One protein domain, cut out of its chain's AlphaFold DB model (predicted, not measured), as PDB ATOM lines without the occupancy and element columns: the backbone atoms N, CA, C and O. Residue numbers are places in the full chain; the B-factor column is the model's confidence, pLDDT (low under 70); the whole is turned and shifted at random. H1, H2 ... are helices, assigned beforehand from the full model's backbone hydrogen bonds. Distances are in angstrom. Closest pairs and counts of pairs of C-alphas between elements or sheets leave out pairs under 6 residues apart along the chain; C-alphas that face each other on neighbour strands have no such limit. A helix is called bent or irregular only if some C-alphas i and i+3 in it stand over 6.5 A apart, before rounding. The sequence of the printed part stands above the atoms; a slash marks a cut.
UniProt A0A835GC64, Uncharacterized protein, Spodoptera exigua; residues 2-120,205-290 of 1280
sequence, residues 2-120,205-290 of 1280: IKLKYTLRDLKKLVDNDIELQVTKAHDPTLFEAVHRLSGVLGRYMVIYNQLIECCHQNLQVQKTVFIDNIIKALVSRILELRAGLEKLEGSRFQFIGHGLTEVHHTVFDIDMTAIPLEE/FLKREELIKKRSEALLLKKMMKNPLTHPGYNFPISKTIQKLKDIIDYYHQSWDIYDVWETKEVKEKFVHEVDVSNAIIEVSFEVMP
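AT A GLANCE: This is residues 2 to 120 and 205 to 290 of the 1280 residues of an uncharacterized protein of Spodoptera exigua (UniProt A0A835GC64). Four long helices, H1, H2, H3 and H6, lie side by side in an up-and-down bundle, with the short H4 crossing the side of H2. Two helical arms stick out from this body toward opposite ends of the long axis: residues 205 to 220 of H5 at one end and residues 261 to 290 of the kinked H7 at the other. The printed part has 205 residues with seven named helices, H1 to H7 in chain order, and no named strand; its class is all helix. It is extended, with a radius of gyration of the C-alphas of 25.5 A, and spans 103 by 31 by 30 A, the arms making much of the length.

HOW THE PARTS SIT: H7, residues 259 to 290, is the longest helix by residues and touches no helix; it has a kink of 63 degrees near residue 266. It and H6, residues 242 to 256, meet only through their tight link. H6 touches residues 67 to 78 alone of H3, residues 62 to 90, at a shallow tilt of 18 degrees, opposite ways; their closest C-alphas, of Ala 74 and Leu 245, are 5.6 A apart. H3 and the hub H2, residues 31 to 57, touch as a helical hairpin, opposite ways at a shallow tilt of 18 degrees; their closest C-alphas, of Cys 56 and Thr 65, are 5.9 A apart. H2 and H1, residues 2 to 23, form another helical hairpin, at 25 degrees; their closest C-alphas, of Leu 4 and Cys 55, are 6.1 A apart. H1 touches H6, opposite ways at a shallow tilt of 32 degrees, only just short of steep; their closest C-alphas, of Val 15 and Ile 242, are 7.2 A apart. H1 and H3 are near each other, while H2 and H6 are apart. H4, residues 98 to 103, touches residues 36 to 43 alone of H2, about perpendicular at 84 degrees; their closest C-alphas, of Gly 40 and Gly 100, are 3.8 A apart. H5, residues 205 to 224, touches no helix. O i to N i+4 pairs are within hydrogen-bond range throughout H1, H2, H5 and H6, in 24 of 25 pairs in H3, 1 of 2 in H4 and 19 of 28 in H7.

IN THESE COORDINATES: H7 spans 38.8 A and ends at C-alpha 290, (76.681, -21.771, -155.582); it is irregular, with C-alphas 287 and 290 7.0 A apart. H3 spans 41.3 A, H2 38.9 A, and H1 32.3 A from C-alpha 2 at (48.025, -27.999, -126.493). H5 begins at C-alpha 205, (-23.722, -24.903, -139.364).

THE WHOLE: The C-alphas of Phe 205 and Glu 287, the two farthest apart, are 103.2 A apart. Residues 121 to 204 are not printed; C-alphas 120 and 205 are 56.7 A apart across this cut. The link from H5 to H6 is long. Mean pLDDT of the printed part is 70.3; residues 106 to 120 and 257 to 290 are among those under 70.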
ATOM      1  N   ILE A   2      48.712 -27.879-127.812       68.81
ATOM      2  CA  ILE A   2      48.025 -27.999-126.493       68.81
ATOM      3  C   ILE A   2      46.588 -27.436-126.494       68.81
ATOM      4  O   ILE A   2      45.658 -28.120-126.069       68.81
ATOM      5  N   LYS A   3      46.388 -26.228-127.040       77.50
ATOM      6  CA  LYS A   3      45.073 -25.573-127.170       77.50
ATOM      7  C   LYS A   3      44.034 -26.444-127.898       77.50
ATOM      8  O   LYS A   3      42.919 -26.586-127.402       77.50
ATOM      9  N   LEU A   4      44.426 -27.110-128.990       81.38
ATOM     10  CA  LEU A   4      43.563 -28.007-129.768       81.38
ATOM     11  C   LEU A   4      43.012 -29.152-128.899       81.38
ATOM     12  O   LEU A   4      41.802 -29.368-128.872       81.38
ATOM     13  N   LYS A   5      43.867 -29.813-128.103       76.38
ATOM     14  CA  LYS A   5      43.458 -30.908-127.201       76.38
ATOM     15  C   LYS A   5      42.399 -30.472-126.180       76.38
ATOM     16  O   LYS A   5      41.484 -31.239-125.884       76.38
ATOM     17  N   TYR A   6      42.481 -29.242-125.661       82.00
ATOM     18  CA  TYR A   6      41.426 -28.688-124.803       82.00
ATOM     19  C   TYR A   6      40.140 -28.403-125.594       82.00
ATOM     20  O   TYR A   6      39.072 -28.841-125.168       82.00
ATOM     21  N   THR A   7      40.228 -27.776-126.774       86.06
ATOM     22  CA  THR A   7      39.037 -27.485-127.601       86.06
ATOM     23  C   THR A   7      38.290 -28.745-128.044       86.06
ATOM     24  O   THR A   7      37.064 -28.760-128.013       86.06
ATOM     25  N   LEU A   8      38.998 -29.832-128.377       85.19
ATOM     26  CA  LEU A   8      38.391 -31.114-128.753       85.19
ATOM     27  C   LEU A   8      37.743 -31.815-127.550       85.19
ATOM     28  O   LEU A   8      36.642 -32.353-127.663       85.19
ATOM     29  N   ARG A   9      38.369 -31.746-126.367       85.31
ATOM     30  CA  ARG A   9      37.787 -32.256-125.115       85.31
ATOM     31  C   ARG A   9      36.488 -31.532-124.757       85.31
ATOM     32  O   ARG A   9      35.521 -32.179-124.356       85.31
ATOM     33  N   ASP A  10      36.454 -30.210-124.890       86.50
ATOM     34  CA  ASP A  10      35.267 -29.415-124.564       86.50
ATOM     35  C   ASP A  10      34.192 -29.488-125.663       86.50
ATOM     36  O   ASP A  10      32.999 -29.473-125.351       86.50
ATOM     37  N   LEU A  11      34.587 -29.721-126.921       90.19
ATOM     38  CA  LEU A  11      33.680 -30.104-128.007       90.19
ATOM     39  C   LEU A  11      32.988 -31.442-127.722       90.19
ATOM     40  O   LEU A  11      31.766 -31.521-127.840       90.19
ATOM     41  N   LYS A  12      33.737 -32.470-127.305       88.44
ATOM     42  CA  LYS A  12      33.175 -33.790-126.978       88.44
ATOM     43  C   LYS A  12      32.131 -33.687-125.861       88.44
ATOM     44  O   LYS A  12      30.990 -34.090-126.063       88.44
ATOM     45  N   LYS A  13      32.457 -32.983-124.766       88.56
ATOM     46  CA  LYS A  13      31.488 -32.651-123.700       88.56
ATOM     47  C   LYS A  13      30.241 -31.938-124.235       88.56
ATOM     48  O   LYS A  13      29.135 -32.260-123.808       88.56
ATOM     49  N   LEU A  14      30.395 -30.952-125.125       89.62
ATOM     50  CA  LEU A  14      29.261 -30.207-125.682       89.62
ATOM     51  C   LEU A  14      28.355 -31.105-126.536       89.62
ATOM     52  O   LEU A  14      27.135 -30.998-126.427       89.62
ATOM     53  N   VAL A  15      28.943 -31.997-127.337       89.56
ATOM     54  CA  VAL A  15      28.225 -32.999-128.137       89.56
ATOM     55  C   VAL A  15      27.464 -33.977-127.243       89.56
ATOM     56  O   VAL A  15      26.276 -34.188-127.474       89.56
ATOM     57  N   ASP A  16      28.087 -34.507-126.189       87.12
ATOM     58  CA  ASP A  16      27.418 -35.419-125.251       87.12
ATOM     59  C   ASP A  16      26.237 -34.729-124.529       87.12
ATOM     60  O   ASP A  16      25.151 -35.302-124.428       87.12
ATOM     61  N   ASN A  17      26.392 -33.459-124.126       86.44
ATOM     62  CA  ASN A  17      25.305 -32.647-123.556       86.44
ATOM     63  C   ASN A  17      24.169 -32.376-124.568       86.44
ATOM     64  O   ASN A  17      22.996 -32.380-124.198       86.44
ATOM     65  N   ASP A  18      24.483 -32.117-125.841       88.00
ATOM     66  CA  ASP A  18      23.476 -31.911-126.896       88.00
ATOM     67  C   ASP A  18      22.703 -33.221-127.185       88.00
ATOM     68  O   ASP A  18      21.476 -33.215-127.311       88.00
ATOM     69  N   ILE A  19      23.385 -34.372-127.173       85.81
ATOM     70  CA  ILE A  19      22.747 -35.696-127.255       85.81
ATOM     71  C   ILE A  19      21.819 -35.932-126.050       85.81
ATOM     72  O   ILE A  19      20.668 -36.327-126.247       85.81
ATOM     73  N   GLU A  20      22.253 -35.643-124.820       83.94
ATOM     74  CA  GLU A  20      21.409 -35.781-123.623       83.94
ATOM     75  C   GLU A  20      20.147 -34.901-123.705       83.94
ATOM     76  O   GLU A  20      19.034 -35.366-123.435       83.94
ATOM     77  N   LEU A  21      20.273 -33.651-124.163       81.81
ATOM     78  CA  LEU A  21      19.136 -32.743-124.369       81.81
ATOM     79  C   LEU A  21      18.156 -33.217-125.456       81.81
ATOM     80  O   LEU A  21      16.957 -32.937-125.365       81.81
ATOM     81  N   GLN A  22      18.631 -33.951-126.465       80.50
ATOM     82  CA  GLN A  22      17.776 -34.581-127.475       80.50
ATOM     83  C   GLN A  22      17.079 -35.846-126.937       80.50
ATOM     84  O   GLN A  22      15.895 -36.061-127.212       80.50
ATOM     85  N   VAL A  23      17.778 -36.669-126.145       76.75
ATOM     86  CA  VAL A  23      17.263 -37.939-125.594       76.75
ATOM     87  C   VAL A  23      16.257 -37.722-124.459       76.75
ATOM     88  O   VAL A  23      15.227 -38.397-124.416       76.75
ATOM     89  N   THR A  24      16.507 -36.765-123.562       67.31
ATOM     90  CA  THR A  24      15.696 -36.530-122.347       67.31
ATOM     91  C   THR A  24      14.262 -36.056-122.609       67.31
ATOM     92  O   THR A  24      13.455 -36.043-121.679       67.31
ATOM     93  N   LYS A  25      13.916 -35.669-123.848       56.75
ATOM     94  CA  LYS A  25      12.593 -35.125-124.231       56.75
ATOM     95  C   LYS A  25      12.117 -34.007-123.287       56.75
ATOM     96  O   LYS A  25      10.934 -33.919-122.961       56.75
ATOM     97  N   ALA A  26      13.042 -33.155-122.840       54.75
ATOM     98  CA  ALA A  26      12.769 -32.073-121.900       54.75
ATOM     99  C   ALA A  26      11.810 -31.028-122.510       54.75
ATOM    100  O   ALA A  26      12.231 -30.095-123.192       54.75
ATOM    101  N   HIS A  27      10.507 -31.214-122.288       61.97
ATOM    102  CA  HIS A  27       9.446 -30.341-122.786       61.97
ATOM    103  C   HIS A  27       9.466 -28.987-122.074       61.97
ATOM    104  O   HIS A  27       9.056 -28.888-120.915       61.97
ATOM    105  N   ASP A  28       9.852 -27.923-122.778       70.56
ATOM    106  CA  ASP A  28       9.816 -26.587-122.187       70.56
ATOM    107  C   ASP A  28       8.374 -26.060-122.071       70.56
ATOM    108  O   ASP A  28       7.628 -26.061-123.064       70.56
ATOM    109  N   PRO A  29       7.958 -25.587-120.878       65.06
ATOM    110  CA  PRO A  29       6.605 -25.090-120.643       65.06
ATOM    111  C   PRO A  29       6.385 -23.688-121.231       65.06
ATOM    112  O   PRO A  29       5.239 -23.276-121.422       65.06
ATOM    113  N   THR A  30       7.456 -22.947-121.538       70.25
ATOM    114  CA  THR A  30       7.382 -21.644-122.207       70.25
ATOM    115  C   THR A  30       8.320 -21.564-123.408       70.25
ATOM    116  O   THR A  30       9.366 -22.205-123.461       70.25
ATOM    117  N   LEU A  31       7.949 -20.721-124.377       69.19
ATOM    118  CA  LEU A  31       8.792 -20.410-125.536       69.19
ATOM    119  C   LEU A  31      10.110 -19.742-125.115       69.19
ATOM    120  O   LEU A  31      11.135 -19.940-125.760       69.19
ATOM    121  N   PHE A  32      10.084 -18.972-124.021       69.25
ATOM    122  CA  PHE A  32      11.266 -18.314-123.476       69.25
ATOM    123  C   PHE A  32      12.310 -19.341-123.029       69.25
ATOM    124  O   PHE A  32      13.442 -19.258-123.481       69.25
ATOM    125  N   GLU A  33      11.926 -20.337-122.221       72.88
ATOM    126  CA  GLU A  33      12.832 -21.399-121.748       72.88
ATOM    127  C   GLU A  33      13.442 -22.200-122.914       72.88
ATOM    128  O   GLU A  33      14.651 -22.439-122.932       72.88
ATOM    129  N   ALA A  34      12.639 -22.509-123.938       76.38
ATOM    130  CA  ALA A  34      13.089 -23.216-125.139       76.38
ATOM    131  C   ALA A  34      14.131 -22.430-125.949       76.38
ATOM    132  O   ALA A  34      15.188 -22.957-126.306       76.38
ATOM    133  N   VAL A  35      13.855 -21.148-126.210       76.38
ATOM    134  CA  VAL A  35      14.790 -20.254-126.905       76.38
ATOM    135  C   VAL A  35      16.027 -19.986-126.041       76.38
ATOM    136  O   VAL A  35      17.128 -19.932-126.582       76.38
ATOM    137  N   HIS A  36      15.889 -19.903-124.712       79.94
ATOM    138  CA  HIS A  36      17.015 -19.759-123.783       79.94
ATOM    139  C   HIS A  36      17.987 -20.930-123.928       79.94
ATOM    140  O   HIS A  36      19.151 -20.721-124.280       79.94
ATOM    141  N   ARG A  37      17.493 -22.166-123.765       80.94
ATOM    142  CA  ARG A  37      18.311 -23.382-123.859       80.94
ATOM    143  C   ARG A  37      18.975 -23.515-125.227       80.94
ATOM    144  O   ARG A  37      20.174 -23.786-125.297       80.94
ATOM    145  N   LEU A  38      18.231 -23.269-126.306       85.06
ATOM    146  CA  LEU A  38      18.784 -23.295-127.661       85.06
ATOM    147  C   LEU A  38      19.854 -22.228-127.884       85.06
ATOM    148  O   LEU A  38      20.899 -22.535-128.452       85.06
ATOM    149  N   SER A  39      19.640 -21.006-127.396       82.44
ATOM    150  CA  SER A  39      20.630 -19.933-127.498       82.44
ATOM    151  C   SER A  39      21.913 -20.237-126.707       82.44
ATOM    152  O   SER A  39      23.007 -19.977-127.203       82.44
ATOM    153  N   GLY A  40      21.810 -20.869-125.532       82.81
ATOM    154  CA  GLY A  40      22.968 -21.294-124.738       82.81
ATOM    155  C   GLY A  40      23.788 -22.406-125.405       82.81
ATOM    156  O   GLY A  40      25.017 -22.341-125.421       82.81
ATOM    157  N   VAL A  41      23.130 -23.401-126.014       87.75
ATOM    158  CA  VAL A  41      23.812 -24.454-126.797       87.75
ATOM    159  C   VAL A  41      24.461 -23.868-128.056       87.75
ATOM    160  O   VAL A  41      25.631 -24.136-128.324       87.75
ATOM    161  N   LEU A  42      23.741 -23.013-128.792       88.00
ATOM    162  CA  LEU A  42      24.234 -22.345-129.999       88.00
ATOM    163  C   LEU A  42      25.474 -21.476-129.720       88.00
ATOM    164  O   LEU A  42      26.443 -21.536-130.472       88.00
ATOM    165  N   GLY A  43      25.464 -20.713-128.621       82.75
ATOM    166  CA  GLY A  43      26.600 -19.890-128.197       82.75
ATOM    167  C   GLY A  43      27.858 -20.713-127.909       82.75
ATOM    168  O   GLY A  43      28.936 -20.355-128.379       82.75
ATOM    169  N   ARG A  44      27.726 -21.858-127.220       86.81
ATOM    170  CA  ARG A  44      28.862 -22.763-126.957       86.81
ATOM    171  C   ARG A  44      29.486 -23.309-128.244       86.81
ATOM    172  O   ARG A  44      30.708 -23.315-128.362       86.81
ATOM    173  N   TYR A  45      28.671 -23.697-129.226       89.44
ATOM    174  CA  TYR A  45      29.187 -24.153-130.520       89.44
ATOM    175  C   TYR A  45      29.939 -23.047-131.284       89.44
ATOM    176  O   TYR A  45      30.947 -23.341-131.921       89.44
ATOM    177  N   MET A  46      29.506 -21.784-131.191       85.88
ATOM    178  CA  MET A  46      30.189 -20.651-131.841       85.88
ATOM    179  C   MET A  46      31.539 -20.310-131.198       85.88
ATOM    180  O   MET A  46      32.497 -20.032-131.917       85.88
ATOM    181  N   VAL A  47      31.653 -20.397-129.869       86.25
ATOM    182  CA  VAL A  47      32.939 -20.203-129.172       86.25
ATOM    183  C   VAL A  47      33.941 -21.291-129.561       86.25
ATOM    184  O   VAL A  47      35.078 -20.977-129.902       86.25
ATOM    185  N   ILE A  48      33.519 -22.559-129.589       88.25
ATOM    186  CA  ILE A  48      34.390 -23.674-129.996       88.25
ATOM    187  C   ILE A  48      34.787 -23.562-131.476       88.25
ATOM    188  O   ILE A  48      35.942 -23.802-131.816       88.25
ATOM    189  N   TYR A  49      33.874 -23.133-132.351       89.50
ATOM    190  CA  TYR A  49      34.174 -22.827-133.755       89.50
ATOM    191  C   TYR A  49      35.260 -21.745-133.894       89.50
ATOM    192  O   TYR A  49      36.243 -21.961-134.602       89.50
ATOM    193  N   ASN A  50      35.144 -20.625-133.166       86.94
ATOM    194  CA  ASN A  50      36.161 -19.567-133.161       86.94
ATOM    195  C   ASN A  50      37.522 -20.083-132.656       86.94
ATOM    196  O   ASN A  50      38.552 -19.815-133.272       86.94
ATOM    197  N   GLN A  51      37.531 -20.877-131.580       86.69
ATOM    198  CA  GLN A  51      38.756 -21.481-131.042       86.69
ATOM    199  C   GLN A  51      39.398 -22.493-132.007       86.69
ATOM    200  O   GLN A  51      40.623 -22.586-132.059       86.69
ATOM    201  N   LEU A  52      38.602 -23.241-132.778       86.00
ATOM    202  CA  LEU A  52      39.101 -24.190-133.777       86.00
ATOM    203  C   LEU A  52      39.624 -23.503-135.040       86.00
ATOM    204  O   LEU A  52      40.627 -23.964-135.575       86.00
ATOM    205  N   ILE A  53      39.025 -22.390-135.480       84.50
ATOM    206  CA  ILE A  53      39.605 -21.541-136.536       84.50
ATOM    207  C   ILE A  53      40.952 -20.974-136.087       84.50
ATOM    208  O   ILE A  53      41.922 -21.038-136.837       84.50
ATOM    209  N   GLU A  54      41.051 -20.493-134.846       82.25
ATOM    210  CA  GLU A  54      42.320 -20.003-134.305       82.25
ATOM    211  C   GLU A  54      43.382 -21.119-134.252       82.25
ATOM    212  O   GLU A  54      44.506 -20.923-134.709       82.25
ATOM    213  N   CYS A  55      43.011 -22.322-133.790       82.50
ATOM    214  CA  CYS A  55      43.878 -23.502-133.842       82.50
ATOM    215  C   CYS A  55      44.254 -23.909-135.277       82.50
ATOM    216  O   CYS A  55      45.369 -24.375-135.481       82.50
ATOM    217  N   CYS A  56      43.357 -23.744-136.254       81.19
ATOM    218  CA  CYS A  56      43.596 -24.038-137.668       81.19
ATOM    219  C   CYS A  56      44.646 -23.082-138.258       81.19
ATOM    220  O   CYS A  56      45.632 -23.527-138.837       81.19
ATOM    221  N   HIS A  57      44.486 -21.773-138.028       77.94
ATOM    222  CA  HIS A  57      45.427 -20.742-138.482       77.94
ATOM    223  C   HIS A  57      46.794 -20.814-137.772       77.94
ATOM    224  O   HIS A  57      47.796 -20.387-138.333       77.94
ATOM    225  N   GLN A  58      46.850 -21.352-136.547       75.81
ATOM    226  CA  GLN A  58      48.081 -21.533-135.760       75.81
ATOM    227  C   GLN A  58      48.740 -22.919-135.939       75.81
ATOM    228  O   GLN A  58      49.678 -23.246-135.209       75.81
ATOM    229  N   ASN A  59      48.253 -23.770-136.850       73.00
ATOM    230  CA  ASN A  59      48.763 -25.132-137.014       73.00
ATOM    231  C   ASN A  59      49.761 -25.262-138.177       73.00
ATOM    232  O   ASN A  59      49.374 -25.178-139.339       73.00
ATOM    233  N   LEU A  60      51.023 -25.580-137.864       59.97
ATOM    234  CA  LEU A  60      52.051 -25.876-138.871       59.97
ATOM    235  C   LEU A  60      51.873 -27.264-139.524       59.97
ATOM    236  O   LEU A  60      52.290 -27.467-140.662       59.97
ATOM    237  N   GLN A  61      51.259 -28.239-138.841       69.19
ATOM    238  CA  GLN A  61      51.133 -29.609-139.355       69.19
ATOM    239  C   GLN A  61      49.953 -29.731-140.338       69.19
ATOM    240  O   GLN A  61      48.836 -30.067-139.936       69.19
ATOM    241  N   VAL A  62      50.210 -29.516-141.634       70.12
ATOM    242  CA  VAL A  62      49.222 -29.529-142.741       70.12
ATOM    243  C   VAL A  62      48.249 -30.721-142.687       70.12
ATOM    244  O   VAL A  62      47.050 -30.557-142.914       70.12
ATOM    245  N   GLN A  63      48.728 -31.913-142.316       71.81
ATOM    246  CA  GLN A  63      47.897 -33.117-142.175       71.81
ATOM    247  C   GLN A  63      46.801 -32.966-141.100       71.81
ATOM    248  O   GLN A  63      45.642 -33.304-141.347       71.81
ATOM    249  N   LYS A  64      47.129 -32.390-139.931       73.50
ATOM    250  CA  LYS A  64      46.144 -32.091-138.875       73.50
ATOM    251  C   LYS A  64      45.202 -30.944-139.294       73.50
ATOM    252  O   LYS A  64      44.048 -30.938-138.876       73.50
ATOM    253  N   THR A  65      45.619 -30.035-140.184       77.19
ATOM    254  CA  THR A  65      44.766 -28.947-140.716       77.19
ATOM    255  C   THR A  65      43.581 -29.477-141.532       77.19
ATOM    256  O   THR A  65      42.451 -29.045-141.303       77.19
ATOM    257  N   VAL A  66      43.795 -30.469-142.408       78.56
ATOM    258  CA  VAL A  66      42.708 -31.137-143.163       78.56
ATOM    259  C   VAL A  66      41.691 -31.786-142.217       78.56
ATOM    260  O   VAL A  66      40.485 -31.767-142.460       78.56
ATOM    261  N   PHE A  67      42.162 -32.342-141.101       79.88
ATOM    262  CA  PHE A  67      41.281 -32.912-140.092       79.88
ATOM    263  C   PHE A  67      40.476 -31.839-139.325       79.88
ATOM    264  O   PHE A  67      39.266 -31.991-139.141       79.88
ATOM    265  N   ILE A  68      41.114 -30.734-138.921       82.38
ATOM    266  CA  ILE A  68      40.450 -29.616-138.229       82.38
ATOM    267  C   ILE A  68      39.356 -28.993-139.116       82.38
ATOM    268  O   ILE A  68      38.254 -28.738-138.631       82.38
ATOM    269  N   ASP A  69      39.609 -28.824-140.416       82.94
ATOM    270  CA  ASP A  69      38.618 -28.355-141.398       82.94
ATOM    271  C   ASP A  69      37.381 -29.276-141.479       82.94
ATOM    272  O   ASP A  69      36.243 -28.801-141.455       82.94
ATOM    273  N   ASN A  70      37.569 -30.600-141.457       83.25
ATOM    274  CA  ASN A  70      36.452 -31.553-141.417       83.25
ATOM    275  C   ASN A  70      35.596 -31.421-140.138       83.25
ATOM    276  O   ASN A  70      34.364 -31.486-140.218       83.25
ATOM    277  N   ILE A  71      36.205 -31.162-138.970       86.12
ATOM    278  CA  ILE A  71      35.449 -30.813-137.752       86.12
ATOM    279  C   ILE A  71      34.715 -29.478-137.923       86.12
ATOM    280  O   ILE A  71      33.538 -29.387-137.566       86.12
ATOM    281  N   ILE A  72      35.363 -28.450-138.477       86.50
ATOM    282  CA  ILE A  72      34.758 -27.125-138.689       86.50
ATOM    283  C   ILE A  72      33.524 -27.232-139.601       86.50
ATOM    284  O   ILE A  72      32.473 -26.681-139.267       86.50
ATOM    285  N   LYS A  73      33.579 -28.012-140.685       84.38
ATOM    286  CA  LYS A  73      32.436 -28.269-141.586       84.38
ATOM    287  C   LYS A  73      31.275 -28.995-140.894       84.38
ATOM    288  O   LYS A  73      30.108 -28.609-141.047       84.38
ATOM    289  N   ALA A  74      31.570 -30.004-140.073       85.19
ATOM    290  CA  ALA A  74      30.562 -30.691-139.263       85.19
ATOM    291  C   ALA A  74      29.937 -29.758-138.199       85.19
ATOM    292  O   ALA A  74      28.719 -29.771-137.993       85.19
ATOM    293  N   LEU A  75      30.739 -28.883-137.587       87.44
ATOM    294  CA  LEU A  75      30.290 -27.857-136.642       87.44
ATOM    295  C   LEU A  75      29.392 -26.800-137.286       87.44
ATOM    296  O   LEU A  75      28.313 -26.528-136.763       87.44
ATOM    297  N   VAL A  76      29.789 -26.238-138.432       86.19
ATOM    298  CA  VAL A  76      28.967 -25.289-139.204       86.19
ATOM    299  C   VAL A  76      27.615 -25.914-139.542       86.19
ATOM    300  O   VAL A  76      26.579 -25.271-139.370       86.19
ATOM    301  N   SER A  77      27.600 -27.193-139.924       84.88
ATOM    302  CA  SER A  77      26.364 -27.935-140.194       84.88
ATOM    303  C   SER A  77      25.435 -27.990-138.969       84.88
ATOM    304  O   SER A  77      24.246 -27.680-139.089       84.88
ATOM    305  N   ARG A  78      25.957 -28.287-137.766       87.88
ATOM    306  CA  ARG A  78      25.158 -28.287-136.523       87.88
ATOM    307  C   ARG A  78      24.727 -26.877-136.096       87.88
ATOM    308  O   ARG A  78      23.594 -26.691-135.654       87.88
ATOM    309  N   ILE A  79      25.581 -25.869-136.281       87.62
ATOM    310  CA  ILE A  79      25.256 -24.453-136.035       87.62
ATOM    311  C   ILE A  79      24.093 -23.998-136.931       87.62
ATOM    312  O   ILE A  79      23.194 -23.298-136.461       87.62
ATOM    313  N   LEU A  80      24.062 -24.424-138.198       85.56
ATOM    314  CA  LEU A  80      22.966 -24.135-139.127       85.56
ATOM    315  C   LEU A  80      21.661 -24.855-138.742       85.56
ATOM    316  O   LEU A  80      20.605 -24.222-138.778       85.56
ATOM    317  N   GLU A  81      21.709 -26.120-138.301       86.94
ATOM    318  CA  GLU A  81      20.533 -26.814-137.740       86.94
ATOM    319  C   GLU A  81      19.945 -26.063-136.534       86.94
ATOM    320  O   GLU A  81      18.735 -25.832-136.467       86.94
ATOM    321  N   LEU A  82      20.797 -25.663-135.585       86.25
ATOM    322  CA  LEU A  82      20.388 -24.956-134.369       86.25
ATOM    323  C   LEU A  82      19.832 -23.558-134.685       86.25
ATOM    324  O   LEU A  82      18.793 -23.183-134.136       86.25
ATOM    325  N   ARG A  83      20.448 -22.818-135.622       83.62
ATOM    326  CA  ARG A  83      19.903 -21.550-136.143       83.62
ATOM    327  C   ARG A  83      18.536 -21.750-136.798       83.62
ATOM    328  O   ARG A  83      17.624 -20.991-136.488       83.62
ATOM    329  N   ALA A  84      18.348 -22.764-137.642       82.44
ATOM    330  CA  ALA A  84      17.050 -23.041-138.270       82.44
ATOM    331  C   ALA A  84      15.974 -23.450-137.241       82.44
ATOM    332  O   ALA A  84      14.808 -23.066-137.358       82.44
ATOM    333  N   GLY A  85      16.364 -24.185-136.193       80.12
ATOM    334  CA  GLY A  85      15.502 -24.486-135.049       80.12
ATOM    335  C   GLY A  85      15.063 -23.230-134.290       80.12
ATOM    336  O   GLY A  85      13.890 -23.102-133.945       80.12
ATOM    337  N   LEU A  86      15.978 -22.280-134.081       78.44
ATOM    338  CA  LEU A  86      15.708 -21.026-133.375       78.44
ATOM    339  C   LEU A  86      14.883 -20.040-134.230       78.44
ATOM    340  O   LEU A  86      13.930 -19.461-133.714       78.44
ATOM    341  N   GLU A  87      15.131 -19.935-135.543       77.00
ATOM    342  CA  GLU A  87      14.274 -19.187-136.491       77.00
ATOM    343  C   GLU A  87      12.828 -19.709-136.466       77.00
ATOM    344  O   GLU A  87      11.879 -18.924-136.404       77.00
ATOM    345  N   LYS A  88      12.644 -21.036-136.426       76.19
ATOM    346  CA  LYS A  88      11.322 -21.676-136.332       76.19
ATOM    347  C   LYS A  88      10.595 -21.395-135.006       76.19
ATOM    348  O   LYS A  88       9.370 -21.517-134.963       76.19
ATOM    349  N   LEU A  89      11.316 -21.030-133.942       72.50
ATOM    350  CA  LEU A  89      10.751 -20.663-132.638       72.50
ATOM    351  C   LEU A  89      10.484 -19.155-132.502       72.50
ATOM    352  O   LEU A  89       9.428 -18.782-131.997       72.50
ATOM    353  N   GLU A  90      11.402 -18.290-132.945       67.31
ATOM    354  CA  GLU A  90      11.227 -16.826-132.860       67.31
ATOM    355  C   GLU A  90      10.318 -16.265-133.970       67.31
ATOM    356  O   GLU A  90       9.665 -15.234-133.787       67.31
ATOM    357  N   GLY A  91      10.254 -16.944-135.121       60.88
ATOM    358  CA  GLY A  91       9.564 -16.462-136.320       60.88
ATOM    359  C   GLY A  91      10.319 -15.356-137.066       60.88
ATOM    360  O   GLY A  91       9.728 -14.684-137.908       60.88
ATOM    361  N   SER A  92      11.604 -15.150-136.755       58.31
ATOM    362  CA  SER A  92      12.467 -14.122-137.340       58.31
ATOM    363  C   SER A  92      13.807 -14.698-137.802       58.31
ATOM    364  O   SER A  92      14.443 -15.478-137.096       58.31
ATOM    365  N   ARG A  93      14.272 -14.250-138.976       55.66
ATOM    366  CA  ARG A  93      15.612 -14.566-139.515       55.66
ATOM    367  C   ARG A  93      16.740 -13.993-138.665       55.66
ATOM    368  O   ARG A  93      17.811 -14.582-138.563       55.66
ATOM    369  N   PHE A  94      16.501 -12.830-138.065       57.12
ATOM    370  CA  PHE A  94      17.389 -12.263-137.061       57.12
ATOM    371  C   PHE A  94      17.165 -12.964-135.722       57.12
ATOM    372  O   PHE A  94      16.023 -13.237-135.353       57.12
ATOM    373  N   GLN A  95      18.253 -13.214-134.995       61.84
ATOM    374  CA  GLN A  95      18.267 -14.025-133.779       61.84
ATOM    375  C   GLN A  95      19.040 -13.301-132.677       61.84
ATOM    376  O   GLN A  95      20.119 -12.763-132.934       61.84
ATOM    377  N   PHE A  96      18.524 -13.304-131.445       64.25
ATOM    378  CA  PHE A  96      19.224 -12.722-130.294       64.25
ATOM    379  C   PHE A  96      19.607 -13.794-129.275       64.25
ATOM    380  O   PHE A  96      18.813 -14.205-128.430       64.25
ATOM    381  N   ILE A  97      20.873 -14.202-129.332       66.56
ATOM    382  CA  ILE A  97      21.417 -15.299-128.521       66.56
ATOM    383  C   ILE A  97      21.628 -14.880-127.044       66.56
ATOM    384  O   ILE A  97      21.722 -15.723-126.156       66.56
ATOM    385  N   GLY A  98      21.678 -13.571-126.753       60.25
ATOM    386  CA  GLY A  98      22.267 -12.999-125.530       60.25
ATOM    387  C   GLY A  98      21.776 -13.546-124.184       60.25
ATOM    388  O   GLY A  98      22.560 -13.629-123.241       60.25
ATOM    389  N   HIS A  99      20.516 -13.966-124.076       64.69
ATOM    390  CA  HIS A  99      20.007 -14.567-122.841       64.69
ATOM    391  C   HIS A  99      20.773 -15.857-122.481       64.69
ATOM    392  O   HIS A  99      21.389 -15.917-121.418       64.69
ATOM    393  N   GLY A 100      20.872 -16.817-123.407       64.50
ATOM    394  CA  GLY A 100      21.692 -18.017-123.219       64.50
ATOM    395  C   GLY A 100      23.188 -17.723-123.082       64.50
ATOM    396  O   GLY A 100      23.876 -18.421-122.347       64.50
ATOM    397  N   LEU A 101      23.703 -16.650-123.697       68.19
ATOM    398  CA  LEU A 101      25.113 -16.255-123.514       68.19
ATOM    399  C   LEU A 101      25.424 -15.839-122.071       68.19
ATOM    400  O   LEU A 101      26.523 -16.083-121.581       68.19
ATOM    401  N   THR A 102      24.436 -15.269-121.376       67.81
ATOM    402  CA  THR A 102      24.571 -14.828-119.981       67.81
ATOM    403  C   THR A 102      24.738 -16.021-119.027       67.81
ATOM    404  O   THR A 102      25.546 -15.946-118.100       67.81
ATOM    405  N   GLU A 103      24.044 -17.138-119.288       65.81
ATOM    406  CA  GLU A 103      24.213 -18.420-118.572       65.81
ATOM    407  C   GLU A 103      25.595 -19.052-118.792       65.81
ATOM    408  O   GLU A 103      26.126 -19.682-117.883       65.81
ATOM    409  N   VAL A 104      26.181 -18.882-119.980       65.44
ATOM    410  CA  VAL A 104      27.508 -19.429-120.330       65.44
ATOM    411  C   VAL A 104      28.637 -18.410-120.061       65.44
ATOM    412  O   VAL A 104      29.802 -18.676-120.323       65.44
ATOM    413  N   HIS A 105      28.307 -17.239-119.507       71.19
ATOM    414  CA  HIS A 105      29.242 -16.147-119.200       71.19
ATOM    415  C   HIS A 105      30.055 -15.616-120.400       71.19
ATOM    416  O   HIS A 105      31.110 -15.011-120.212       71.19
ATOM    417  N   HIS A 106      29.544 -15.774-121.624       68.62
ATOM    418  CA  HIS A 106      30.146 -15.206-122.831       68.62
ATOM    419  C   HIS A 106      29.525 -13.854-123.193       68.62
ATOM    420  O   HIS A 106      28.325 -13.614-123.026       68.62
ATOM    421  N   THR A 107      30.348 -12.960-123.728       64.62
ATOM    422  CA  THR A 107      29.925 -11.701-124.337       64.62
ATOM    423  C   THR A 107      29.551 -11.919-125.804       64.62
ATOM    424  O   THR A 107      29.896 -12.925-126.415       64.62
ATOM    425  N   VAL A 108      28.859 -10.951-126.413       60.59
ATOM    426  CA  VAL A 108      28.528 -11.013-127.851       60.59
ATOM    427  C   VAL A 108      29.796 -11.073-128.721       60.59
ATOM    428  O   VAL A 108      29.787 -11.740-129.748       60.59
ATOM    429  N   PHE A 109      30.895 -10.452-128.275       59.53
ATOM    430  CA  PHE A 109      32.160 -10.392-129.013       59.53
ATOM    431  C   PHE A 109      32.894 -11.737-129.093       59.53
ATOM    432  O   PHE A 109      33.633 -11.958-130.044       59.53
ATOM    433  N   ASP A 110      32.671 -12.650-128.143       66.69
ATOM    434  CA  ASP A 110      33.321 -13.973-128.127       66.69
ATOM    435  C   ASP A 110      32.735 -14.928-129.195       66.69
ATOM    436  O   ASP A 110      33.248 -16.024-129.436       66.69
ATOM    437  N   ILE A 111      31.619 -14.517-129.808       67.94
ATOM    438  CA  ILE A 111      30.691 -15.336-130.603       67.94
ATOM    439  C   ILE A 111      30.474 -14.780-132.019       67.94
ATOM    440  O   ILE A 111      29.959 -15.493-132.885       67.94
ATOM    441  N   ASP A 112      30.911 -13.547-132.289       68.50
ATOM    442  CA  ASP A 112      31.080 -13.074-133.664       68.50
ATOM    443  C   ASP A 112      32.076 -14.008-134.376       68.50
ATOM    444  O   ASP A 112      33.187 -14.249-133.902       68.50
ATOM    445  N   MET A 113      31.642 -14.616-135.484       66.94
ATOM    446  CA  MET A 113      32.414 -15.648-136.182       66.94
ATOM    447  C   MET A 113      33.594 -15.000-136.911       66.94
ATOM    448  O   MET A 113      33.397 -14.278-137.888       66.94
ATOM    449  N   THR A 114      34.805 -15.256-136.415       59.75
ATOM    450  CA  THR A 114      36.050 -14.554-136.789       59.75
ATOM    451  C   THR A 114      36.408 -14.661-138.269       59.75
ATOM    452  O   THR A 114      36.859 -13.687-138.866       59.75
ATOM    453  N   ALA A 115      36.145 -15.817-138.876       58.16
ATOM    454  CA  ALA A 115      36.123 -16.009-140.316       58.16
ATOM    455  C   ALA A 115      34.950 -16.923-140.698       58.16
ATOM    456  O   ALA A 115      34.523 -17.782-139.921       58.16
ATOM    457  N   ILE A 116      34.439 -16.750-141.915       55.19
ATOM    458  CA  ILE A 116      33.635 -17.759-142.610       55.19
ATOM    459  C   ILE A 116      34.583 -18.389-143.640       55.19
ATOM    460  O   ILE A 116      35.183 -17.622-144.396       55.19
ATOM    461  N   PRO A 117      34.753 -19.727-143.683       47.16
ATOM    462  CA  PRO A 117      35.549 -20.386-144.715       47.16
ATOM    463  C   PRO A 117      35.148 -19.903-146.113       47.16
ATOM    464  O   PRO A 117      33.952 -19.824-146.415       47.16
ATOM    465  N   LEU A 118      36.134 -19.546-146.943       42.09
ATOM    466  CA  LEU A 118      35.869 -19.016-148.280       42.09
ATOM    467  C   LEU A 118      35.122 -20.056-149.121       42.09
ATOM    468  O   LEU A 118      35.644 -21.129-149.398       42.09
ATOM    469  N   GLU A 119      33.901 -19.686-149.502       40.25
ATOM    470  CA  GLU A 119      33.021 -20.335-150.475       40.25
ATOM    471  C   GLU A 119      33.190 -21.858-150.653       40.25
ATOM    472  O   GLU A 119      33.765 -22.332-151.635       40.25
ATOM    473  N   GLU A 120      32.485 -22.645-149.828       41.91
ATOM    474  CA  GLU A 120      31.861 -23.854-150.382       41.91
ATOM    475  C   GLU A 120      30.864 -23.410-151.465       41.91
ATOM    476  O   GLU A 120      29.701 -23.090-151.195       41.91
ATOM    477  N   PHE A 205     -23.785 -23.700-140.194       74.31
ATOM    478  CA  PHE A 205     -23.722 -24.903-139.364       74.31
ATOM    479  C   PHE A 205     -22.302 -25.488-139.356       74.31
ATOM    480  O   PHE A 205     -21.697 -25.559-138.291       74.31
ATOM    481  N   LEU A 206     -21.708 -25.743-140.525       75.56
ATOM    482  CA  LEU A 206     -20.316 -26.188-140.681       75.56
ATOM    483  C   LEU A 206     -19.325 -25.230-139.999       75.56
ATOM    484  O   LEU A 206     -18.464 -25.659-139.233       75.56
ATOM    485  N   LYS A 207     -19.487 -23.911-140.170       76.88
ATOM    486  CA  LYS A 207     -18.667 -22.905-139.464       76.88
ATOM    487  C   LYS A 207     -18.882 -22.910-137.948       76.88
ATOM    488  O   LYS A 207     -17.961 -22.581-137.198       76.88
ATOM    489  N   ARG A 208     -20.073 -23.281-137.471       67.88
ATOM    490  CA  ARG A 208     -20.372 -23.447-136.041       67.88
ATOM    491  C   ARG A 208     -19.762 -24.735-135.489       67.88
ATOM    492  O   ARG A 208     -19.230 -24.689-134.383       67.88
ATOM    493  N   GLU A 209     -19.771 -25.829-136.240       69.12
ATOM    494  CA  GLU A 209     -19.092 -27.077-135.882       69.12
ATOM    495  C   GLU A 209     -17.572 -26.913-135.878       69.12
ATOM    496  O   GLU A 209     -16.934 -27.272-134.892       69.12
ATOM    497  N   GLU A 210     -16.987 -26.253-136.881       74.31
ATOM    498  CA  GLU A 210     -15.579 -25.842-136.855       74.31
ATOM    499  C   GLU A 210     -15.248 -25.002-135.617       74.31
ATOM    500  O   GLU A 210     -14.217 -25.215-134.984       74.31
ATOM    501  N   LEU A 211     -16.101 -24.038-135.253       74.00
ATOM    502  CA  LEU A 211     -15.907 -23.218-134.056       74.00
ATOM    503  C   LEU A 211     -16.059 -24.023-132.762       74.00
ATOM    504  O   LEU A 211     -15.380 -23.715-131.783       74.00
ATOM    505  N   ILE A 212     -16.915 -25.045-132.734       72.25
ATOM    506  CA  ILE A 212     -17.044 -25.982-131.610       72.25
ATOM    507  C   ILE A 212     -15.802 -26.873-131.524       72.25
ATOM    508  O   ILE A 212     -15.257 -27.012-130.431       72.25
ATOM    509  N   LYS A 213     -15.304 -27.389-132.651       76.50
ATOM    510  CA  LYS A 213     -14.103 -28.228-132.751       76.50
ATOM    511  C   LYS A 213     -12.837 -27.452-132.371       76.50
ATOM    512  O   LYS A 213     -12.163 -27.820-131.420       76.50
ATOM    513  N   LYS A 214     -12.605 -26.276-132.959       71.56
ATOM    514  CA  LYS A 214     -11.511 -25.358-132.576       71.56
ATOM    515  C   LYS A 214     -11.603 -24.923-131.106       71.56
ATOM    516  O   LYS A 214     -10.589 -24.645-130.468       71.56
ATOM    517  N   ARG A 215     -12.810 -24.885-130.524       66.69
ATOM    518  CA  ARG A 215     -13.030 -24.599-129.095       66.69
ATOM    519  C   ARG A 215     -12.828 -25.820-128.195       66.69
ATOM    520  O   ARG A 215     -12.360 -25.628-127.074       66.69
ATOM    521  N   SER A 216     -13.148 -27.038-128.631       59.56
ATOM    522  CA  SER A 216     -12.859 -28.268-127.884       59.56
ATOM    523  C   SER A 216     -11.365 -28.592-127.934       59.56
ATOM    524  O   SER A 216     -10.794 -28.865-126.885       59.56
ATOM    525  N   GLU A 217     -10.709 -28.406-129.080       66.06
ATOM    526  CA  GLU A 217      -9.251 -28.422-129.258       66.06
ATOM    527  C   GLU A 217      -8.570 -27.383-128.350       66.06
ATOM    528  O   GLU A 217      -7.690 -27.728-127.565       66.06
ATOM    529  N   ALA A 218      -9.028 -26.124-128.342       65.31
ATOM    530  CA  ALA A 218      -8.489 -25.103-127.436       65.31
ATOM    531  C   ALA A 218      -8.757 -25.398-125.944       65.31
ATOM    532  O   ALA A 218      -7.982 -24.982-125.081       65.31
ATOM    533  N   LEU A 219      -9.837 -26.114-125.608       68.06
ATOM    534  CA  LEU A 219     -10.112 -26.581-124.243       68.06
ATOM    535  C   LEU A 219      -9.270 -27.807-123.863       68.06
ATOM    536  O   LEU A 219      -8.866 -27.906-122.706       68.06
ATOM    537  N   LEU A 220      -8.979 -28.699-124.811       72.12
ATOM    538  CA  LEU A 220      -8.063 -29.830-124.661       72.12
ATOM    539  C   LEU A 220      -6.641 -29.315-124.426       72.12
ATOM    540  O   LEU A 220      -6.043 -29.632-123.401       72.12
ATOM    541  N   LEU A 221      -6.166 -28.404-125.280       62.69
ATOM    542  CA  LEU A 221      -4.892 -27.706-125.127       62.69
ATOM    543  C   LEU A 221      -4.814 -26.995-123.765       62.69
ATOM    544  O   LEU A 221      -3.845 -27.148-123.034       62.69
ATOM    545  N   LYS A 222      -5.883 -26.307-123.341       59.84
ATOM    546  CA  LYS A 222      -5.963 -25.652-122.021       59.84
ATOM    547  C   LYS A 222      -6.082 -26.617-120.826       59.84
ATOM    548  O   LYS A 222      -5.889 -26.183-119.688       59.84
ATOM    549  N   LYS A 223      -6.402 -27.898-121.040       64.19
ATOM    550  CA  LYS A 223      -6.265 -28.966-120.030       64.19
ATOM    551  C   LYS A 223      -4.826 -29.490-120.007       64.19
ATOM    552  O   LYS A 223      -4.232 -29.538-118.938       64.19
ATOM    553  N   MET A 224      -4.260 -29.789-121.175       53.81
ATOM    554  CA  MET A 224      -2.876 -30.241-121.357       53.81
ATOM    555  C   MET A 224      -1.866 -29.248-120.758       53.81
ATOM    556  O   MET A 224      -1.070 -29.625-119.907       53.81
ATOM    557  N   MET A 225      -2.001 -27.950-121.057       51.91
ATOM    558  CA  MET A 225      -1.167 -26.868-120.504       51.91
ATOM    559  C   MET A 225      -1.248 -26.697-118.972       51.91
ATOM    560  O   MET A 225      -0.489 -25.916-118.403       51.91
ATOM    561  N   LYS A 226      -2.176 -27.373-118.279       50.16
ATOM    562  CA  LYS A 226      -2.275 -27.351-116.805       50.16
ATOM    563  C   LYS A 226      -1.575 -28.524-116.122       50.16
ATOM    564  O   LYS A 226      -1.442 -28.497-114.899       50.16
ATOM    565  N   ASN A 227      -1.181 -29.549-116.872       48.97
ATOM    566  CA  ASN A 227      -0.581 -30.764-116.341       48.97
ATOM    567  C   ASN A 227       0.861 -30.889-116.866       48.97
ATOM    568  O   ASN A 227       1.024 -31.138-118.059       48.97
ATOM    569  N   PRO A 228       1.900 -30.730-116.020       44.28
ATOM    570  CA  PRO A 228       3.293 -30.684-116.474       44.28
ATOM    571  C   PRO A 228       3.718 -31.888-117.327       44.28
ATOM    572  O   PRO A 228       4.437 -31.720-118.301       44.28
ATOM    573  N   LEU A 229       3.214 -33.084-117.001       43.00
ATOM    574  CA  LEU A 229       3.540 -34.342-117.687       43.00
ATOM    575  C   LEU A 229       2.829 -34.532-119.040       43.00
ATOM    576  O   LEU A 229       3.149 -35.464-119.766       43.00
ATOM    577  N   THR A 230       1.850 -33.689-119.380       46.59
ATOM    578  CA  THR A 230       1.133 -33.748-120.668       46.59
ATOM    579  C   THR A 230       1.081 -32.379-121.345       46.59
ATOM    580  O   THR A 230       0.121 -32.070-122.053       46.59
ATOM    581  N   HIS A 231       2.072 -31.526-121.088       50.25
ATOM    582  CA  HIS A 231       2.238 -30.268-121.803       50.25
ATOM    583  C   HIS A 231       2.816 -30.561-123.201       50.25
ATOM    584  O   HIS A 231       3.867 -31.195-123.278       50.25
ATOM    585  N   PRO A 232       2.206 -30.094-124.309       53.53
ATOM    586  CA  PRO A 232       2.796 -30.179-125.645       53.53
ATOM    587  C   PRO A 232       3.869 -29.090-125.765       53.53
ATOM    588  O   PRO A 232       3.670 -28.066-126.419       53.53
ATOM    589  N   GLY A 233       4.944 -29.250-124.992       59.78
ATOM    590  CA  GLY A 233       6.009 -28.265-124.851       59.78
ATOM    591  C   GLY A 233       6.829 -28.095-126.117       59.78
ATOM    592  O   GLY A 233       6.715 -28.853-127.083       59.78
ATOM    593  N   TYR A 234       7.677 -27.079-126.094       66.62
ATOM    594  CA  TYR A 234       8.656 -26.892-127.150       66.62
ATOM    595  C   TYR A 234       9.723 -27.977-127.001       66.62
ATOM    596  O   TYR A 234      10.307 -28.145-125.931       66.62
ATOM    597  N   ASN A 235       9.920 -28.753-128.066       71.75
ATOM    598  CA  ASN A 235      10.907 -29.825-128.108       71.75
ATOM    599  C   ASN A 235      12.236 -29.285-128.631       71.75
ATOM    600  O   ASN A 235      12.261 -28.507-129.588       71.75
ATOM    601  N   PHE A 236      13.333 -29.768-128.056       75.69
ATOM    602  CA  PHE A 236      14.665 -29.506-128.577       75.69
ATOM    603  C   PHE A 236      14.842 -30.144-129.981       75.69
ATOM    604  O   PHE A 236      14.349 -31.254-130.212       75.69
ATOM    605  N   PRO A 237      15.484 -29.463-130.952       76.50
ATOM    606  CA  PRO A 237      15.622 -29.948-132.322       76.50
ATOM    607  C   PRO A 237      16.611 -31.116-132.429       76.50
ATOM    608  O   PRO A 237      17.825 -30.955-132.268       76.50
ATOM    609  N   ILE A 238      16.059 -32.280-132.779       77.38
ATOM    610  CA  ILE A 238      16.798 -33.501-133.118       77.38
ATOM    611  C   ILE A 238      17.739 -33.217-134.298       77.38
ATOM    612  O   ILE A 238      17.304 -32.700-135.331       77.38
ATOM    613  N   SER A 239      19.016 -33.554-134.140       80.62
ATOM    614  CA  SER A 239      20.048 -33.384-135.161       80.62
ATOM    615  C   SER A 239      20.027 -34.495-136.211       80.62
ATOM    616  O   SER A 239      19.608 -35.618-135.936       80.62
ATOM    617  N   LYS A 240      20.545 -34.201-137.408       79.31
ATOM    618  CA  LYS A 240      20.905 -35.200-138.432       79.31
ATOM    619  C   LYS A 240      22.414 -35.269-138.694       79.31
ATOM    620  O   LYS A 240      22.858 -36.044-139.537       79.31
ATOM    621  N   THR A 241      23.198 -34.437-138.010       78.12
ATOM    622  CA  THR A 241      24.635 -34.232-138.258       78.12
ATOM    623  C   THR A 241      25.511 -34.544-137.044       78.12
ATOM    624  O   THR A 241      26.691 -34.836-137.217       78.12
ATOM    625  N   ILE A 242      24.942 -34.577-135.832       83.38
ATOM    626  CA  ILE A 242      25.687 -34.812-134.585       83.38
ATOM    627  C   ILE A 242      26.387 -36.178-134.514       83.38
ATOM    628  O   ILE A 242      27.453 -36.270-133.917       83.38
ATOM    629  N   GLN A 243      25.836 -37.215-135.161       82.69
ATOM    630  CA  GLN A 243      26.496 -38.524-135.272       82.69
ATOM    631  C   GLN A 243      27.818 -38.388-136.034       82.69
ATOM    632  O   GLN A 243      28.861 -38.645-135.453       82.69
ATOM    633  N   LYS A 244      27.794 -37.805-137.242       83.25
ATOM    634  CA  LYS A 244      29.005 -37.545-138.039       83.25
ATOM    635  C   LYS A 244      30.055 -36.741-137.273       83.25
ATOM    636  O   LYS A 244      31.240 -37.022-137.380       83.25
ATOM    637  N   LEU A 245      29.625 -35.740-136.501       84.50
ATOM    638  CA  LEU A 245      30.524 -34.942-135.666       84.50
ATOM    639  C   LEU A 245      31.199 -35.800-134.581       84.50
ATOM    640  O   LEU A 245      32.394 -35.638-134.352       84.50
ATOM    641  N   LYS A 246      30.471 -36.735-133.957       85.75
ATOM    642  CA  LYS A 246      31.046 -37.711-133.025       85.75
ATOM    643  C   LYS A 246      31.987 -38.692-133.730       85.75
ATOM    644  O   LYS A 246      33.101 -38.871-133.256       85.75
ATOM    645  N   ASP A 247      31.575 -39.257-134.863       84.94
ATOM    646  CA  ASP A 247      32.367 -40.219-135.639       84.94
ATOM    647  C   ASP A 247      33.731 -39.618-136.040       84.94
ATOM    648  O   ASP A 247      34.768 -40.263-135.904       84.94
ATOM    649  N   ILE A 248      33.747 -38.341-136.449       84.06
ATOM    650  CA  ILE A 248      34.969 -37.583-136.767       84.06
ATOM    651  C   ILE A 248      35.843 -37.367-135.516       84.06
ATOM    652  O   ILE A 248      37.061 -37.526-135.591       84.06
ATOM    653  N   ILE A 249      35.258 -37.028-134.360       83.94
ATOM    654  CA  ILE A 249      36.002 -36.845-133.097       83.94
ATOM    655  C   ILE A 249      36.615 -38.168-132.618       83.94
ATOM    656  O   ILE A 249      37.776 -38.197-132.218       83.94
ATOM    657  N   ASP A 250      35.868 -39.268-132.673       83.75
ATOM    658  CA  ASP A 250      36.367 -40.580-132.256       83.75
ATOM    659  C   ASP A 250      37.423 -41.119-133.249       83.75
ATOM    660  O   ASP A 250      38.401 -41.732-132.817       83.75
ATOM    661  N   TYR A 251      37.329 -40.774-134.542       83.62
ATOM    662  CA  TYR A 251      38.391 -40.997-135.531       83.62
ATOM    663  C   TYR A 251      39.667 -40.173-135.260       83.62
ATOM    664  O   TYR A 251      40.763 -40.696-135.479       83.62
ATOM    665  N   TYR A 252      39.575 -38.937-134.733       81.25
ATOM    666  CA  TYR A 252      40.770 -38.197-134.275       81.25
ATOM    667  C   TYR A 252      41.516 -38.991-133.214       81.25
ATOM    668  O   TYR A 252      42.704 -39.249-133.361       81.25
ATOM    669  N   HIS A 253      40.802 -39.396-132.165       79.56
ATOM    670  CA  HIS A 253      41.401 -40.074-131.025       79.56
ATOM    671  C   HIS A 253      42.047 -41.404-131.434       79.56
ATOM    672  O   HIS A 253      43.171 -41.689-131.033       79.56
ATOM    673  N   GLN A 254      41.398 -42.176-132.310       80.19
ATOM    674  CA  GLN A 254      41.971 -43.409-132.863       80.19
ATOM    675  C   GLN A 254      43.220 -43.167-133.731       80.19
ATOM    676  O   GLN A 254      44.152 -43.965-133.682       80.19
ATOM    677  N   SER A 255      43.244 -42.088-134.520       76.75
ATOM    678  CA  SER A 255      44.304 -41.843-135.512       76.75
ATOM    679  C   SER A 255      45.490 -41.039-134.975       76.75
ATOM    680  O   SER A 255      46.604 -41.203-135.464       76.75
ATOM    681  N   TRP A 256      45.262 -40.151-134.001       71.31
ATOM    682  CA  TRP A 256      46.223 -39.122-133.597       71.31
ATOM    683  C   TRP A 256      46.644 -39.165-132.129       71.31
ATOM    684  O   TRP A 256      47.768 -38.745-131.869       71.31
ATOM    685  N   ASP A 257      45.849 -39.692-131.182       68.75
ATOM    686  CA  ASP A 257      46.216 -39.646-129.746       68.75
ATOM    687  C   ASP A 257      47.559 -40.349-129.454       68.75
ATOM    688  O   ASP A 257      48.273 -39.940-128.541       68.75
ATOM    689  N   ILE A 258      47.932 -41.368-130.241       59.28
ATOM    690  CA  ILE A 258      49.220 -42.074-130.122       59.28
ATOM    691  C   ILE A 258      50.384 -41.124-130.447       59.28
ATOM    692  O   ILE A 258      51.259 -40.910-129.607       59.28
ATOM    693  N   TYR A 259      50.364 -40.496-131.627       58.97
ATOM    694  CA  TYR A 259      51.375 -39.521-132.051       58.97
ATOM    695  C   TYR A 259      51.405 -38.303-131.121       58.97
ATOM    696  O   TYR A 259      52.469 -37.891-130.666       58.97
ATOM    697  N   ASP A 260      50.230 -37.794-130.742       63.38
ATOM    698  CA  ASP A 260      50.057 -36.690-129.795       63.38
ATOM    699  C   ASP A 260      50.574 -37.027-128.370       63.38
ATOM    700  O   ASP A 260      50.686 -36.113-127.548       63.38
ATOM    701  N   VAL A 261      50.874 -38.293-128.044       53.69
ATOM    702  CA  VAL A 261      51.539 -38.730-126.796       53.69
ATOM    703  C   VAL A 261      53.040 -38.974-127.002       53.69
ATOM    704  O   VAL A 261      53.833 -38.641-126.117       53.69
ATOM    705  N   TRP A 262      53.446 -39.509-128.155       45.22
ATOM    706  CA  TRP A 262      54.858 -39.753-128.483       45.22
ATOM    707  C   TRP A 262      55.625 -38.436-128.686       45.22
ATOM    708  O   TRP A 262      56.705 -38.279-128.109       45.22
ATOM    709  N   GLU A 263      55.014 -37.445-129.359       49.53
ATOM    710  CA  GLU A 263      55.531 -36.069-129.482       49.53
ATOM    711  C   GLU A 263      55.979 -35.524-128.106       49.53
ATOM    712  O   GLU A 263      57.063 -34.969-127.978       49.53
ATOM    713  N   THR A 264      55.209 -35.741-127.028       48.44
ATOM    714  CA  THR A 264      55.537 -35.194-125.692       48.44
ATOM    715  C   THR A 264      56.736 -35.814-124.966       48.44
ATOM    716  O   THR A 264      57.128 -35.273-123.931       48.44
ATOM    717  N   LYS A 265      57.329 -36.906-125.469       40.84
ATOM    718  CA  LYS A 265      58.627 -37.409-124.981       40.84
ATOM    719  C   LYS A 265      59.754 -37.065-125.947       40.84
ATOM    720  O   LYS A 265      60.709 -36.406-125.549       40.84
ATOM    721  N   GLU A 266      59.604 -37.433-127.218       42.44
ATOM    722  CA  GLU A 266      60.679 -37.278-128.201       42.44
ATOM    723  C   GLU A 266      61.047 -35.808-128.465       42.44
ATOM    724  O   GLU A 266      62.214 -35.515-128.700       42.44
ATOM    725  N   VAL A 267      60.110 -34.857-128.338       47.56
ATOM    726  CA  VAL A 267      60.361 -33.406-128.525       47.56
ATOM    727  C   VAL A 267      61.221 -32.788-127.400       47.56
ATOM    728  O   VAL A 267      61.490 -31.592-127.413       47.56
ATOM    729  N   LYS A 268      61.717 -33.576-126.433       45.69
ATOM    730  CA  LYS A 268      62.818 -33.152-125.545       45.69
ATOM    731  C   LYS A 268      64.189 -33.711-125.921       45.69
ATOM    732  O   LYS A 268      65.182 -33.065-125.618       45.69
ATOM    733  N   GLU A 269      64.247 -34.871-126.564       44.38
ATOM    734  CA  GLU A 269      65.506 -35.549-126.909       44.38
ATOM    735  C   GLU A 269      65.909 -35.241-128.360       44.38
ATOM    736  O   GLU A 269      67.043 -34.849-128.626       44.38
ATOM    737  N   LYS A 270      64.955 -35.303-129.298       46.25
ATOM    738  CA  LYS A 270      65.185 -34.985-130.716       46.25
ATOM    739  C   LYS A 270      65.397 -33.498-130.964       46.25
ATOM    740  O   LYS A 270      66.218 -33.165-131.796       46.25
ATOM    741  N   PHE A 271      64.750 -32.606-130.212       41.03
ATOM    742  CA  PHE A 271      64.892 -31.155-130.423       41.03
ATOM    743  C   PHE A 271      66.294 -30.619-130.084       41.03
ATOM    744  O   PHE A 271      66.665 -29.554-130.563       41.03
ATOM    745  N   VAL A 272      67.072 -31.347-129.273       49.72
ATOM    746  CA  VAL A 272      68.494 -31.047-129.039       49.72
ATOM    747  C   VAL A 272      69.311 -31.514-130.249       49.72
ATOM    748  O   VAL A 272      69.973 -30.708-130.892       49.72
ATOM    749  N   HIS A 273      69.168 -32.786-130.641       44.97
ATOM    750  CA  HIS A 273      69.891 -33.352-131.786       44.97
ATOM    751  C   HIS A 273      69.547 -32.712-133.145       44.97
ATOM    752  O   HIS A 273      70.430 -32.564-133.986       44.97
ATOM    753  N   GLU A 274      68.290 -32.334-133.388       46.53
ATOM    754  CA  GLU A 274      67.859 -31.694-134.637       46.53
ATOM    755  C   GLU A 274      68.396 -30.270-134.772       46.53
ATOM    756  O   GLU A 274      68.621 -29.843-135.899       46.53
ATOM    757  N   VAL A 275      68.643 -29.538-133.678       50.62
ATOM    758  CA  VAL A 275      69.261 -28.203-133.756       50.62
ATOM    759  C   VAL A 275      70.724 -28.321-134.182       50.62
ATOM    760  O   VAL A 275      71.119 -27.663-135.144       50.62
ATOM    761  N   ASP A 276      71.497 -29.212-133.557       52.81
ATOM    762  CA  ASP A 276      72.903 -29.432-133.923       52.81
ATOM    763  C   ASP A 276      73.043 -29.937-135.371       52.81
ATOM    764  O   ASP A 276      73.847 -29.416-136.148       52.81
ATOM    765  N   VAL A 277      72.206 -30.902-135.776       48.66
ATOM    766  CA  VAL A 277      72.208 -31.440-137.148       48.66
ATOM    767  C   VAL A 277      71.700 -30.415-138.170       48.66
ATOM    768  O   VAL A 277      72.250 -30.339-139.266       48.66
ATOM    769  N   SER A 278      70.697 -29.592-137.839       43.09
ATOM    770  CA  SER A 278      70.213 -28.544-138.754       43.09
ATOM    771  C   SER A 278      71.256 -27.456-138.976       43.09
ATOM    772  O   SER A 278      71.416 -27.012-140.108       43.09
ATOM    773  N   ASN A 279      71.991 -27.052-137.935       56.12
ATOM    774  CA  ASN A 279      73.071 -26.072-138.064       56.12
ATOM    775  C   ASN A 279      74.168 -26.593-139.011       56.12
ATOM    776  O   ASN A 279      74.506 -25.915-139.979       56.12
ATOM    777  N   ALA A 280      74.621 -27.837-138.821       55.19
ATOM    778  CA  ALA A 280      75.605 -28.471-139.703       55.19
ATOM    779  C   ALA A 280      75.103 -28.634-141.156       55.19
ATOM    780  O   ALA A 280      75.856 -28.425-142.107       55.19
ATOM    781  N   ILE A 281      73.821 -28.968-141.358       51.16
ATOM    782  CA  ILE A 281      73.217 -29.039-142.701       51.16
ATOM    783  C   ILE A 281      73.133 -27.650-143.348       51.16
ATOM    784  O   ILE A 281      73.363 -27.532-144.551       51.16
ATOM    785  N   ILE A 282      72.830 -26.598-142.580       54.53
ATOM    786  CA  ILE A 282      72.787 -25.218-143.082       54.53
ATOM    787  C   ILE A 282      74.180 -24.784-143.553       54.53
ATOM    788  O   ILE A 282      74.295 -24.299-144.680       54.53
ATOM    789  N   GLU A 283      75.228 -25.023-142.762       60.38
ATOM    790  CA  GLU A 283      76.620 -24.721-143.129       60.38
ATOM    791  C   GLU A 283      77.028 -25.419-144.438       60.38
ATOM    792  O   GLU A 283      77.410 -24.750-145.401       60.38
ATOM    793  N   VAL A 284      76.817 -26.737-144.545       60.62
ATOM    794  CA  VAL A 284      77.091 -27.498-145.781       60.62
ATOM    795  C   VAL A 284      76.226 -27.020-146.959       60.62
ATOM    796  O   VAL A 284      76.680 -27.003-148.105       60.62
ATOM    797  N   SER A 285      74.984 -26.584-146.718       46.38
ATOM    798  CA  SER A 285      74.114 -26.072-147.787       46.38
ATOM    799  C   SER A 285      74.611 -24.750-148.380       46.38
ATOM    800  O   SER A 285      74.483 -24.554-149.591       46.38
ATOM    801  N   PHE A 286      75.237 -23.885-147.573       59.44
ATOM    802  CA  PHE A 286      75.847 -22.639-148.045       59.44
ATOM    803  C   PHE A 286      77.088 -22.884-148.917       59.44
ATOM    804  O   PHE A 286      77.289 -22.158-149.889       59.44
ATOM    805  N   GLU A 287      77.884 -23.921-148.634       65.19
ATOM    806  CA  GLU A 287      79.027 -24.302-149.481       65.19
ATOM    807  C   GLU A 287      78.594 -24.905-150.828       65.19
ATOM    808  O   GLU A 287      79.230 -24.676-151.861       65.19
ATOM    809  N   VAL A 288      77.507 -25.685-150.835       65.00
ATOM    810  CA  VAL A 288      77.040 -26.423-152.023       65.00
ATOM    811  C   VAL A 288      76.157 -25.570-152.943       65.00
ATOM    812  O   VAL A 288      76.217 -25.739-154.166       65.00
ATOM    813  N   MET A 289      75.373 -24.632-152.393       56.94
ATOM    814  CA  MET A 289      74.421 -23.801-153.149       56.94
ATOM    815  C   MET A 289      75.004 -23.168-154.426       56.94
ATOM    816  O   MET A 289      74.407 -23.372-155.483       56.94
ATOM    817  N   PRO A 290      76.158 -22.465-154.401       66.38
ATOM    818  CA  PRO A 290      76.681 -21.771-155.582       66.38
ATOM    819  C   PRO A 290      76.948 -22.692-156.781       66.38
ATOM    820  O   PRO A 290      76.819 -22.260-157.925       66.38
TER     821      PRO A 290